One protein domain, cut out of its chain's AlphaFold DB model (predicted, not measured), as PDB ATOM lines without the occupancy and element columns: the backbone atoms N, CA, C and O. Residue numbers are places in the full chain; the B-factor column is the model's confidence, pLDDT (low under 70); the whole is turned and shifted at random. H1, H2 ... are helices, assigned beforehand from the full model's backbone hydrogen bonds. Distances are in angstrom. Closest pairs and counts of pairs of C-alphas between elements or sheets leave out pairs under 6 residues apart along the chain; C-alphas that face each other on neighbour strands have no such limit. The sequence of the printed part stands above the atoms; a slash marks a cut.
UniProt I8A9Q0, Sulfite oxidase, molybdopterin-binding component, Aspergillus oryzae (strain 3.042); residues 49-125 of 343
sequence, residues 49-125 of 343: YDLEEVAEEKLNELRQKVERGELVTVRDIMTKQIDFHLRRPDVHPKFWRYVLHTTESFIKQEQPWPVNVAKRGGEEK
ATOM      1  N   TYR A  49      62.174   3.080  -0.928       51.88
ATOM      2  CA  TYR A  49      62.337   1.669  -0.565       51.88
ATOM      3  C   TYR A  49      61.431   1.220   0.595       51.88
ATOM      4  O   TYR A  49      60.818   0.163   0.485       51.88
ATOM      5  N   ASP A  50      61.256   2.024   1.651       57.97
ATOM      6  CA  ASP A  50      60.367   1.686   2.775       57.97
ATOM      7  C   ASP A  50      58.903   1.561   2.302       57.97
ATOM      8  O   ASP A  50      58.128   0.764   2.830       57.97
ATOM      9  N   LEU A  51      58.496   2.336   1.288       56.56
ATOM     10  CA  LEU A  51      57.126   2.310   0.763       56.56
ATOM     11  C   LEU A  51      56.876   1.085  -0.119       56.56
ATOM     12  O   LEU A  51      55.790   0.501  -0.061       56.56
ATOM     13  N   GLU A  52      57.870   0.724  -0.931       59.19
ATOM     14  CA  GLU A  52      57.871  -0.461  -1.789       59.19
ATOM     15  C   GLU A  52      57.905  -1.745  -0.951       59.19
ATOM     16  O   GLU A  52      57.048  -2.611  -1.136       59.19
ATOM     17  N   GLU A  53      58.820  -1.846   0.020       60.47
ATOM     18  CA  GLU A  53      58.924  -2.994   0.930       60.47
ATOM     19  C   GLU A  53      57.615  -3.191   1.705       60.47
ATOM     20  O   GLU A  53      57.016  -4.265   1.644       60.47
ATOM     21  N   VAL A  54      57.068  -2.134   2.318       62.22
ATOM     22  CA  VAL A  54      55.793  -2.211   3.055       62.22
ATOM     23  C   VAL A  54      54.601  -2.552   2.138       62.22
ATOM     24  O   VAL A  54      53.605  -3.115   2.609       62.22
ATOM     25  N   ALA A  55      54.657  -2.245   0.837       63.69
ATOM     26  CA  ALA A  55      53.642  -2.672  -0.128       63.69
ATOM     27  C   ALA A  55      53.792  -4.154  -0.521       63.69
ATOM     28  O   ALA A  55      52.795  -4.884  -0.538       63.69
ATOM     29  N   GLU A  56      55.015  -4.609  -0.814       67.38
ATOM     30  CA  GLU A  56      55.318  -6.005  -1.150       67.38
ATOM     31  C   GLU A  56      55.030  -6.943   0.035       67.38
ATOM     32  O   GLU A  56      54.383  -7.978  -0.150       67.38
ATOM     33  N   GLU A  57      55.403  -6.559   1.260       71.06
ATOM     34  CA  GLU A  57      55.087  -7.285   2.495       71.06
ATOM     35  C   GLU A  57      53.576  -7.472   2.670       71.06
ATOM     36  O   GLU A  57      53.100  -8.604   2.777       71.06
ATOM     37  N   LYS A  58      52.789  -6.387   2.621       74.25
ATOM     38  CA  LYS A  58      51.322  -6.446   2.774       74.25
ATOM     39  C   LYS A  58      50.644  -7.279   1.687       74.25
ATOM     40  O   LYS A  58      49.637  -7.941   1.961       74.25
ATOM     41  N   LEU A  59      51.173  -7.269   0.461       72.06
ATOM     42  CA  LEU A  59      50.679  -8.113  -0.627       72.06
ATOM     43  C   LEU A  59      51.023  -9.593  -0.386       72.06
ATOM     44  O   LEU A  59      50.181 -10.467  -0.604       72.06
ATOM     45  N   ASN A  60      52.230  -9.883   0.102       75.50
ATOM     46  CA  ASN A  60      52.666 -11.237   0.436       75.50
ATOM     47  C   ASN A  60      51.917 -11.802   1.654       75.50
ATOM     48  O   ASN A  60      51.507 -12.959   1.612       75.50
ATOM     49  N   GLU A  61      51.608 -10.997   2.676       79.38
ATOM     50  CA  GLU A  61      50.704 -11.389   3.769       79.38
ATOM     51  C   GLU A  61      49.323 -11.826   3.252       79.38
ATOM     52  O   GLU A  61      48.744 -12.796   3.747       79.38
ATOM     53  N   LEU A  62      48.768 -11.108   2.267       75.44
ATOM     54  CA  LEU A  62      47.486 -11.460   1.649       75.44
ATOM     55  C   LEU A  62      47.582 -12.759   0.841       75.44
ATOM     56  O   LEU A  62      46.680 -13.591   0.935       75.44
ATOM     57  N   ARG A  63      48.675 -12.972   0.099       76.69
ATOM     58  CA  ARG A  63      48.930 -14.231  -0.624       76.69
ATOM     59  C   ARG A  63      49.056 -15.415   0.336       76.69
ATOM     60  O   ARG A  63      48.345 -16.399   0.164       76.69
ATOM     61  N   GLN A  64      49.845 -15.277   1.400       80.25
ATOM     62  CA  GLN A  64      49.995 -16.304   2.436       80.25
ATOM     63  C   GLN A  64      48.665 -16.629   3.132       80.25
ATOM     64  O   GLN A  64      48.404 -17.790   3.436       80.25
ATOM     65  N   LYS A  65      47.788 -15.641   3.364       79.62
ATOM     66  CA  LYS A  65      46.424 -15.896   3.867       79.62
ATOM     67  C   LYS A  65      45.625 -16.791   2.913       79.62
ATOM     68  O   LYS A  65      45.057 -17.783   3.366       79.62
ATOM     69  N   VAL A  66      45.636 -16.492   1.611       78.50
ATOM     70  CA  VAL A  66      44.970 -17.326   0.592       78.50
ATOM     71  C   VAL A  66      45.568 -18.737   0.543       78.50
ATOM     72  O   VAL A  66      44.815 -19.707   0.489       78.50
ATOM     73  N   GLU A  67      46.894 -18.880   0.625       76.31
ATOM     74  CA  GLU A  67      47.580 -20.184   0.662       76.31
ATOM     75  C   GLU A  67      47.240 -21.009   1.912       76.31
ATOM     76  O   GLU A  67      47.074 -22.223   1.820       76.31
ATOM     77  N   ARG A  68      47.048 -20.361   3.071       80.25
ATOM     78  CA  ARG A  68      46.526 -21.004   4.294       80.25
ATOM     79  C   ARG A  68      45.040 -21.383   4.209       80.25
ATOM     80  O   ARG A  68      44.516 -21.970   5.154       80.25
ATOM     81  N   GLY A  69      44.354 -21.052   3.115       73.31
ATOM     82  CA  GLY A  69      42.920 -21.289   2.934       73.31
ATOM     83  C   GLY A  69      42.016 -20.262   3.624       73.31
ATOM     84  O   GLY A  69      40.805 -20.472   3.690       73.31
ATOM     85  N   GLU A  70      42.564 -19.147   4.125       78.56
ATOM     86  CA  GLU A  70      41.762 -18.022   4.610       78.56
ATOM     87  C   GLU A  70      41.126 -17.285   3.419       78.56
ATOM     88  O   GLU A  70      41.785 -16.978   2.423       78.56
ATOM     89  N   LEU A  71      39.833 -16.970   3.523       77.06
ATOM     90  CA  LEU A  71      39.120 -16.189   2.511       77.06
ATOM     91  C   LEU A  71      39.488 -14.707   2.643       77.06
ATOM     92  O   LEU A  71      39.476 -14.156   3.744       77.06
ATOM     93  N   VAL A  72      39.778 -14.054   1.518       79.19
ATOM     94  CA  VAL A  72      40.201 -12.647   1.476       79.19
ATOM     95  C   VAL A  72      39.132 -11.820   0.772       79.19
ATOM     96  O   VAL A  72      38.820 -12.059  -0.398       79.19
ATOM     97  N   THR A  73      38.567 -10.830   1.467       80.94
ATOM     98  CA  THR A  73      37.504  -9.983   0.913       80.94
ATOM     99  C   THR A  73      38.062  -8.790   0.135       80.94
ATOM    100  O   THR A  73      39.207  -8.376   0.314       80.94
ATOM    101  N   VAL A  74      37.216  -8.165  -0.695       74.81
ATOM    102  CA  VAL A  74      37.551  -6.912  -1.399       74.81
ATOM    103  C   VAL A  74      38.009  -5.822  -0.417       74.81
ATOM    104  O   VAL A  74      38.934  -5.076  -0.726       74.81
ATOM    105  N   ARG A  75      37.405  -5.747   0.782       74.12
ATOM    106  CA  ARG A  75      37.780  -4.755   1.803       74.12
ATOM    107  C   ARG A  75      39.192  -4.993   2.328       74.12
ATOM    108  O   ARG A  75      39.957  -4.039   2.416       74.12
ATOM    109  N   ASP A  76      39.557  -6.238   2.621       77.69
ATOM    110  CA  ASP A  76      40.890  -6.574   3.145       77.69
ATOM    111  C   ASP A  76      42.000  -6.188   2.156       77.69
ATOM    112  O   ASP A  76      43.030  -5.651   2.558       77.69
ATOM    113  N   ILE A  77      41.756  -6.393   0.855       76.62
ATOM    114  CA  ILE A  77      42.675  -5.991  -0.220       76.62
ATOM    115  C   ILE A  77      42.736  -4.462  -0.316       76.62
ATOM    116  O   ILE A  77      43.826  -3.896  -0.279       76.62
ATOM    117  N   MET A  78      41.584  -3.777  -0.355       73.62
ATOM    118  CA  MET A  78      41.520  -2.309  -0.422       73.62
ATOM    119  C   MET A  78      42.189  -1.607   0.769       73.62
ATOM    120  O   MET A  78      42.751  -0.536   0.585       73.62
ATOM    121  N   THR A  79      42.128  -2.181   1.975       75.56
ATOM    122  CA  THR A  79      42.701  -1.553   3.184       75.56
ATOM    123  C   THR A  79      44.212  -1.786   3.307       75.56
ATOM    124  O   THR A  79      44.894  -1.035   4.001       75.56
ATOM    125  N   LYS A  80      44.744  -2.839   2.671       75.44
ATOM    126  CA  LYS A  80      46.172  -3.194   2.729       75.44
ATOM    127  C   LYS A  80      46.980  -2.716   1.527       75.44
ATOM    128  O   LYS A  80      48.155  -2.400   1.698       75.44
ATOM    129  N   GLN A  81      46.387  -2.685   0.335       70.50
ATOM    130  CA  GLN A  81      47.050  -2.173  -0.861       70.50
ATOM    131  C   GLN A  81      47.226  -0.650  -0.719       70.50
ATOM    132  O   GLN A  81      46.273   0.063  -0.405       70.50
ATOM    133  N   ILE A  82      48.457  -0.166  -0.899       72.56
ATOM    134  CA  ILE A  82      48.803   1.256  -0.781       72.56
ATOM    135  C   ILE A  82      48.398   1.975  -2.072       72.56
ATOM    136  O   ILE A  82      48.739   1.522  -3.164       72.56
ATOM    137  N   ASP A  83      47.706   3.110  -1.950       74.69
ATOM    138  CA  ASP A  83      47.461   3.993  -3.091       74.69
ATOM    139  C   ASP A  83      48.670   4.906  -3.322       74.69
ATOM    140  O   ASP A  83      48.832   5.957  -2.695       74.69
ATOM    141  N   PHE A  84      49.546   4.462  -4.220       75.06
ATOM    142  CA  PHE A  84      50.754   5.182  -4.603       75.06
ATOM    143  C   PHE A  84      50.465   6.539  -5.260       75.06
ATOM    144  O   PHE A  84      51.240   7.472  -5.065       75.06
ATOM    145  N   HIS A  85      49.322   6.718  -5.936       73.38
ATOM    146  CA  HIS A  85      48.979   7.993  -6.579       73.38
ATOM    147  C   HIS A  85      48.837   9.142  -5.570       73.38
ATOM    148  O   HIS A  85      49.235  10.270  -5.854       73.38
ATOM    149  N   LEU A  86      48.342   8.849  -4.361       78.06
ATOM    150  CA  LEU A  86      48.239   9.826  -3.272       78.06
ATOM    151  C   LEU A  86      49.599  10.202  -2.658       78.06
ATOM    152  O   LEU A  86      49.697  11.228  -1.989       78.06
ATOM    153  N   ARG A  87      50.632   9.371  -2.855       75.69
ATOM    154  CA  ARG A  87      51.991   9.562  -2.317       75.69
ATOM    155  C   ARG A  87      52.962  10.152  -3.348       75.69
ATOM    156  O   ARG A  87      53.814  10.951  -2.976       75.69
ATOM    157  N   ARG A  88      52.813   9.780  -4.622       76.12
ATOM    158  CA  ARG A  88      53.690  10.124  -5.758       76.12
ATOM    159  C   ARG A  88      52.902  10.702  -6.958       76.12
ATOM    160  O   ARG A  88      52.969  10.175  -8.068       76.12
ATOM    161  N   PRO A  89      52.113  11.783  -6.792       79.81
ATOM    162  CA  PRO A  89      51.291  12.340  -7.877       79.81
ATOM    163  C   PRO A  89      52.110  12.917  -9.052       79.81
ATOM    164  O   PRO A  89      51.534  13.305 -10.065       79.81
ATOM    165  N   ASP A  90      53.435  12.997  -8.918       78.19
ATOM    166  CA  ASP A  90      54.410  13.443  -9.914       78.19
ATOM    167  C   ASP A  90      54.649  12.435 -11.054       78.19
ATOM    168  O   ASP A  90      54.852  12.853 -12.194       78.19
ATOM    169  N   VAL A  91      54.596  11.127 -10.769       79.69
ATOM    170  CA  VAL A  91      54.832  10.051 -11.763       79.69
ATOM    171  C   VAL A  91      53.549   9.407 -12.288       79.69
ATOM    172  O   VAL A  91      53.579   8.687 -13.286       79.69
ATOM    173  N   HIS A  92      52.406   9.692 -11.659       77.38
ATOM    174  CA  HIS A  92      51.102   9.165 -12.060       77.38
ATOM    175  C   HIS A  92      50.296  10.197 -12.876       77.38
ATOM    176  O   HIS A  92      50.285  11.381 -12.541       77.38
ATOM    177  N   PRO A  93      49.561   9.788 -13.929       71.94
ATOM    178  CA  PRO A  93      48.671  10.679 -14.678       71.94
ATOM    179  C   PRO A  93      47.649  11.416 -13.791       71.94
ATOM    180  O   PRO A  93      47.100  10.843 -12.856       71.94
ATOM    181  N   LYS A  94      47.285  12.656 -14.152       70.50
ATOM    182  CA  LYS A  94      46.287  13.475 -13.416       70.50
ATOM    183  C   LYS A  94      44.913  12.810 -13.243       70.50
ATOM    184  O   LYS A  94      44.179  13.154 -12.325       70.50
ATOM    185  N   PHE A  95      44.566  11.890 -14.142       67.44
ATOM    186  CA  PHE A  95      43.308  11.137 -14.149       67.44
ATOM    187  C   PHE A  95      43.525   9.664 -13.782       67.44
ATOM    188  O   PHE A  95      42.747   8.798 -14.184       67.44
ATOM    189  N   TRP A  96      44.617   9.363 -13.073       69.06
ATOM    190  CA  TRP A  96      44.911   8.013 -12.625       69.06
ATOM    191  C   TRP A  96      43.776   7.494 -11.746       69.06
ATOM    192  O   TRP A  96      43.393   8.100 -10.746       69.06
ATOM    193  N   ARG A  97      43.231   6.343 -12.131       66.75
ATOM    194  CA  ARG A  97      42.235   5.638 -11.340       66.75
ATOM    195  C   ARG A  97      42.928   4.486 -10.641       66.75
ATOM    196  O   ARG A  97      43.460   3.603 -11.302       66.75
ATOM    197  N   TYR A  98      42.851   4.464  -9.317       67.19
ATOM    198  CA  TYR A  98      43.327   3.335  -8.533       67.19
ATOM    199  C   TYR A  98      42.598   2.041  -8.929       67.19
ATOM    200  O   TYR A  98      41.365   1.965  -8.895       67.19
ATOM    201  N   VAL A  99      43.370   1.023  -9.316       67.50
ATOM    202  CA  VAL A  99      42.885  -0.309  -9.695       67.50
ATOM    203  C   VAL A  99      43.572  -1.350  -8.819       67.50
ATOM    204  O   VAL A  99      44.783  -1.314  -8.601       67.50
ATOM    205  N   LEU A 100      42.783  -2.290  -8.297       67.44
ATOM    206  CA  LEU A 100      43.297  -3.375  -7.469       67.44
ATOM    207  C   LEU A 100      44.183  -4.309  -8.299       67.44
ATOM    208  O   LEU A 100      43.825  -4.677  -9.416       67.44
ATOM    209  N   HIS A 101      45.293  -4.776  -7.723       64.81
ATOM    210  CA  HIS A 101      46.174  -5.754  -8.384       64.81
ATOM    211  C   HIS A 101      45.549  -7.158  -8.523       64.81
ATOM    212  O   HIS A 101      46.164  -8.067  -9.077       64.81
ATOM    213  N   THR A 102      44.324  -7.347  -8.029       64.00
ATOM    214  CA  THR A 102      43.540  -8.583  -8.104       64.00
ATOM    215  C   THR A 102      42.264  -8.358  -8.907       64.00
ATOM    216  O   THR A 102      41.526  -7.407  -8.640       64.00
ATOM    217  N   THR A 103      41.941  -9.266  -9.828       65.38
ATOM    218  CA  THR A 103      40.683  -9.205 -10.580       65.38
ATOM    219  C   THR A 103      39.474  -9.522  -9.696       65.38
ATOM    220  O   THR A 103      39.538 -10.302  -8.743       65.38
ATOM    221  N   GLU A 104      38.311  -8.974 -10.055       68.81
ATOM    222  CA  GLU A 104      37.043  -9.351  -9.421       68.81
ATOM    223  C   GLU A 104      36.722 -10.845  -9.640       68.81
ATOM    224  O   GLU A 104      36.169 -11.496  -8.750       68.81
ATOM    225  N   SER A 105      37.123 -11.411 -10.792       62.53
ATOM    226  CA  SER A 105      37.015 -12.852 -11.065       62.53
ATOM    227  C   SER A 105      37.815 -13.676 -10.063       62.53
ATOM    228  O   SER A 105      37.280 -14.648  -9.539       62.53
ATOM    229  N   PHE A 106      39.034 -13.252  -9.719       74.38
ATOM    230  CA  PHE A 106      39.865 -13.955  -8.754       74.38
ATOM    231  C   PHE A 106      39.175 -14.025  -7.388       74.38
ATOM    232  O   PHE A 106      38.953 -15.109  -6.840       74.38
ATOM    233  N   ILE A 107      38.735 -12.868  -6.884       74.38
ATOM    234  CA  ILE A 107      38.082 -12.756  -5.574       74.38
ATOM    235  C   ILE A 107      36.775 -13.559  -5.535       74.38
ATOM    236  O   ILE A 107      36.521 -14.256  -4.554       74.38
ATOM    237  N   LYS A 108      35.940 -13.479  -6.581       71.19
ATOM    238  CA  LYS A 108      34.599 -14.088  -6.585       71.19
ATOM    239  C   LYS A 108      34.555 -15.540  -7.050       71.19
ATOM    240  O   LYS A 108      33.680 -16.269  -6.596       71.19
ATOM    241  N   GLN A 109      35.432 -15.960  -7.962       72.12
ATOM    242  CA  GLN A 109      35.324 -17.229  -8.703       72.12
ATOM    243  C   GLN A 109      36.530 -18.158  -8.507       72.12
ATOM    244  O   GLN A 109      36.386 -19.375  -8.639       72.12
ATOM    245  N   GLU A 110      37.712 -17.616  -8.198       69.06
ATOM    246  CA  GLU A 110      38.945 -18.411  -8.121       69.06
ATOM    247  C   GLU A 110      39.316 -18.805  -6.683       69.06
ATOM    248  O   GLU A 110      39.840 -19.903  -6.471       69.06
ATOM    249  N   GLN A 111      38.961 -17.977  -5.694       76.94
ATOM    250  CA  GLN A 111      39.024 -18.340  -4.274       76.94
ATOM    251  C   GLN A 111      38.083 -19.519  -3.929       76.94
ATOM    252  O   GLN A 111      37.015 -19.656  -4.544       76.94
ATOM    253  N   PRO A 112      38.425 -20.347  -2.915       74.06
ATOM    254  CA  PRO A 112      37.693 -21.558  -2.527       74.06
ATOM    255  C   PRO A 112      36.400 -21.273  -1.737       74.06
ATOM    256  O   PRO A 112      36.091 -21.938  -0.750       74.06
ATOM    257  N   TRP A 113      35.597 -20.303  -2.182       74.56
ATOM    258  CA  TRP A 113      34.233 -20.127  -1.685       74.56
ATOM    259  C   TRP A 113      33.432 -21.425  -1.887       74.56
ATOM    260  O   TRP A 113      33.559 -22.039  -2.953       74.56
ATOM    261  N   PRO A 114      32.550 -21.826  -0.949       74.38
ATOM    262  CA  PRO A 114      31.781 -23.073  -1.057       74.38
ATOM    263  C   PRO A 114      31.036 -23.242  -2.396       74.38
ATOM    264  O   PRO A 114      30.973 -24.340  -2.948       74.38
ATOM    265  N   VAL A 115      30.546 -22.134  -2.964       73.25
ATOM    266  CA  VAL A 115      29.887 -22.078  -4.282       73.25
ATOM    267  C   VAL A 115      30.844 -22.443  -5.430       73.25
ATOM    268  O   VAL A 115      30.467 -23.180  -6.341       73.25
ATOM    269  N   ASN A 116      32.096 -21.981  -5.381       76.88
ATOM    270  CA  ASN A 116      33.099 -22.236  -6.421       76.88
ATOM    271  C   ASN A 116      33.639 -23.664  -6.352       76.88
ATOM    272  O   ASN A 116      33.849 -24.289  -7.390       76.88
ATOM    273  N   VAL A 117      33.817 -24.202  -5.141       72.62
ATOM    274  CA  VAL A 117      34.220 -25.603  -4.932       72.62
ATOM    275  C   VAL A 117      33.167 -26.549  -5.523       72.62
ATOM    276  O   VAL A 117      33.510 -27.447  -6.293       72.62
ATOM    277  N   ALA A 118      31.879 -26.288  -5.266       69.00
ATOM    278  CA  ALA A 118      30.779 -27.040  -5.870       69.00
ATOM    279  C   ALA A 118      30.751 -26.928  -7.409       69.00
ATOM    280  O   ALA A 118      30.500 -27.919  -8.096       69.00
ATOM    281  N   LYS A 119      31.051 -25.743  -7.964       71.25
ATOM    282  CA  LYS A 119      31.112 -25.518  -9.416       71.25
ATOM    283  C   LYS A 119      32.264 -26.289 -10.079       71.25
ATOM    284  O   LYS A 119      32.033 -26.976 -11.075       71.25
ATOM    285  N   ARG A 120      33.476 -26.239  -9.509       68.25
ATOM    286  CA  ARG A 120      34.672 -26.940 -10.026       68.25
ATOM    287  C   ARG A 120      34.469 -28.453 -10.104       68.25
ATOM    288  O   ARG A 120      34.688 -29.034 -11.165       68.25
ATOM    289  N   GLY A 121      33.917 -29.064  -9.052       60.12
ATOM    290  CA  GLY A 121      33.583 -30.497  -9.039       60.12
ATOM    291  C   GLY A 121      32.494 -30.918 -10.047       60.12
ATOM    292  O   GLY A 121      32.296 -32.114 -10.280       60.12
ATOM    293  N   GLY A 122      31.782 -29.958 -10.655       58.72
ATOM    294  CA  GLY A 122      30.885 -30.175 -11.796       58.72
ATOM    295  C   GLY A 122      31.556 -29.982 -13.164       58.72
ATOM    296  O   GLY A 122      31.177 -30.649 -14.126       58.72
ATOM    297  N   GLU A 123      32.557 -29.103 -13.265       53.78
ATOM    298  CA  GLU A 123      33.307 -28.830 -14.502       53.78
ATOM    299  C   GLU A 123      34.387 -29.890 -14.788       53.78
ATOM    300  O   GLU A 123      34.535 -30.297 -15.941       53.78
ATOM    301  N   GLU A 124      35.059 -30.443 -13.772       51.22
ATOM    302  CA  GLU A 124      35.979 -31.587 -13.948       51.22
ATOM    303  C   GLU A 124      35.261 -32.814 -14.531       51.22
ATOM    304  O   GLU A 124      35.746 -33.442 -15.472       51.22
ATOM    305  N   LYS A 125      34.033 -33.088 -14.064       51.53
ATOM    306  CA  LYS A 125      33.161 -34.154 -14.596       51.53
ATOM    307  C   LYS A 125      32.697 -33.919 -16.040       51.53
ATOM    308  O   LYS A 125      32.168 -34.842 -16.656       51.53
TER     309      LYS A 125
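What this domain is: This is residues 49 to 125 of the 343 residues of the protein "Sulfite oxidase, molybdopterin-binding component" of Aspergillus oryzae (strain 3.042) (UniProt I8A9Q0). A long helix, H1, runs along one side of a loose string of short helices and loops: H2 folds back after it, residues 81 to 103 loop out to one end, and H3 leads to H4 at the other. The 77 printed residues include four named helices, H1 to H4 in order, and no named strand: all helix. The whole is loose, radius of gyration of the C-alphas 15.8 A, spanning 52 by 26 by 18 A.

Where its parts are: H1, residues 49 to 67, is 26.4 A long from C-alpha 49 at (62.337, 1.669, -0.565). H2 is residues 74 to 80, 10.3 A; H3 residues 104 to 110, 9.3 A; H4 residues 114 to 125, 17.5 A, ending at C-alpha 125 (33.161, -34.154, -14.596).

How they stand to each other: H1, with residues 58 to 62 alone, only just touches H2, with 3 pairs of C-alphas within 8 A, the closest Lys 58 and Lys 80, 6.1 A. This hairpin runs opposite ways, a shallow tilt of 34.7 degrees, only just short of steep. H3 and H4 are close but not clearly touching, closest C-alphas Gln 109 and Asn 116, 5.9 A. In H1, H2 and H3 every O i to N i+4 pair is within hydrogen-bond range; in H4, 6 of 8.

The domain as a whole: The printed part has no cut. The H2 to H3 link is long. Residues 49 to 56, 95 to 105, 110, 118 and 120 to 125 have pLDDT under 70.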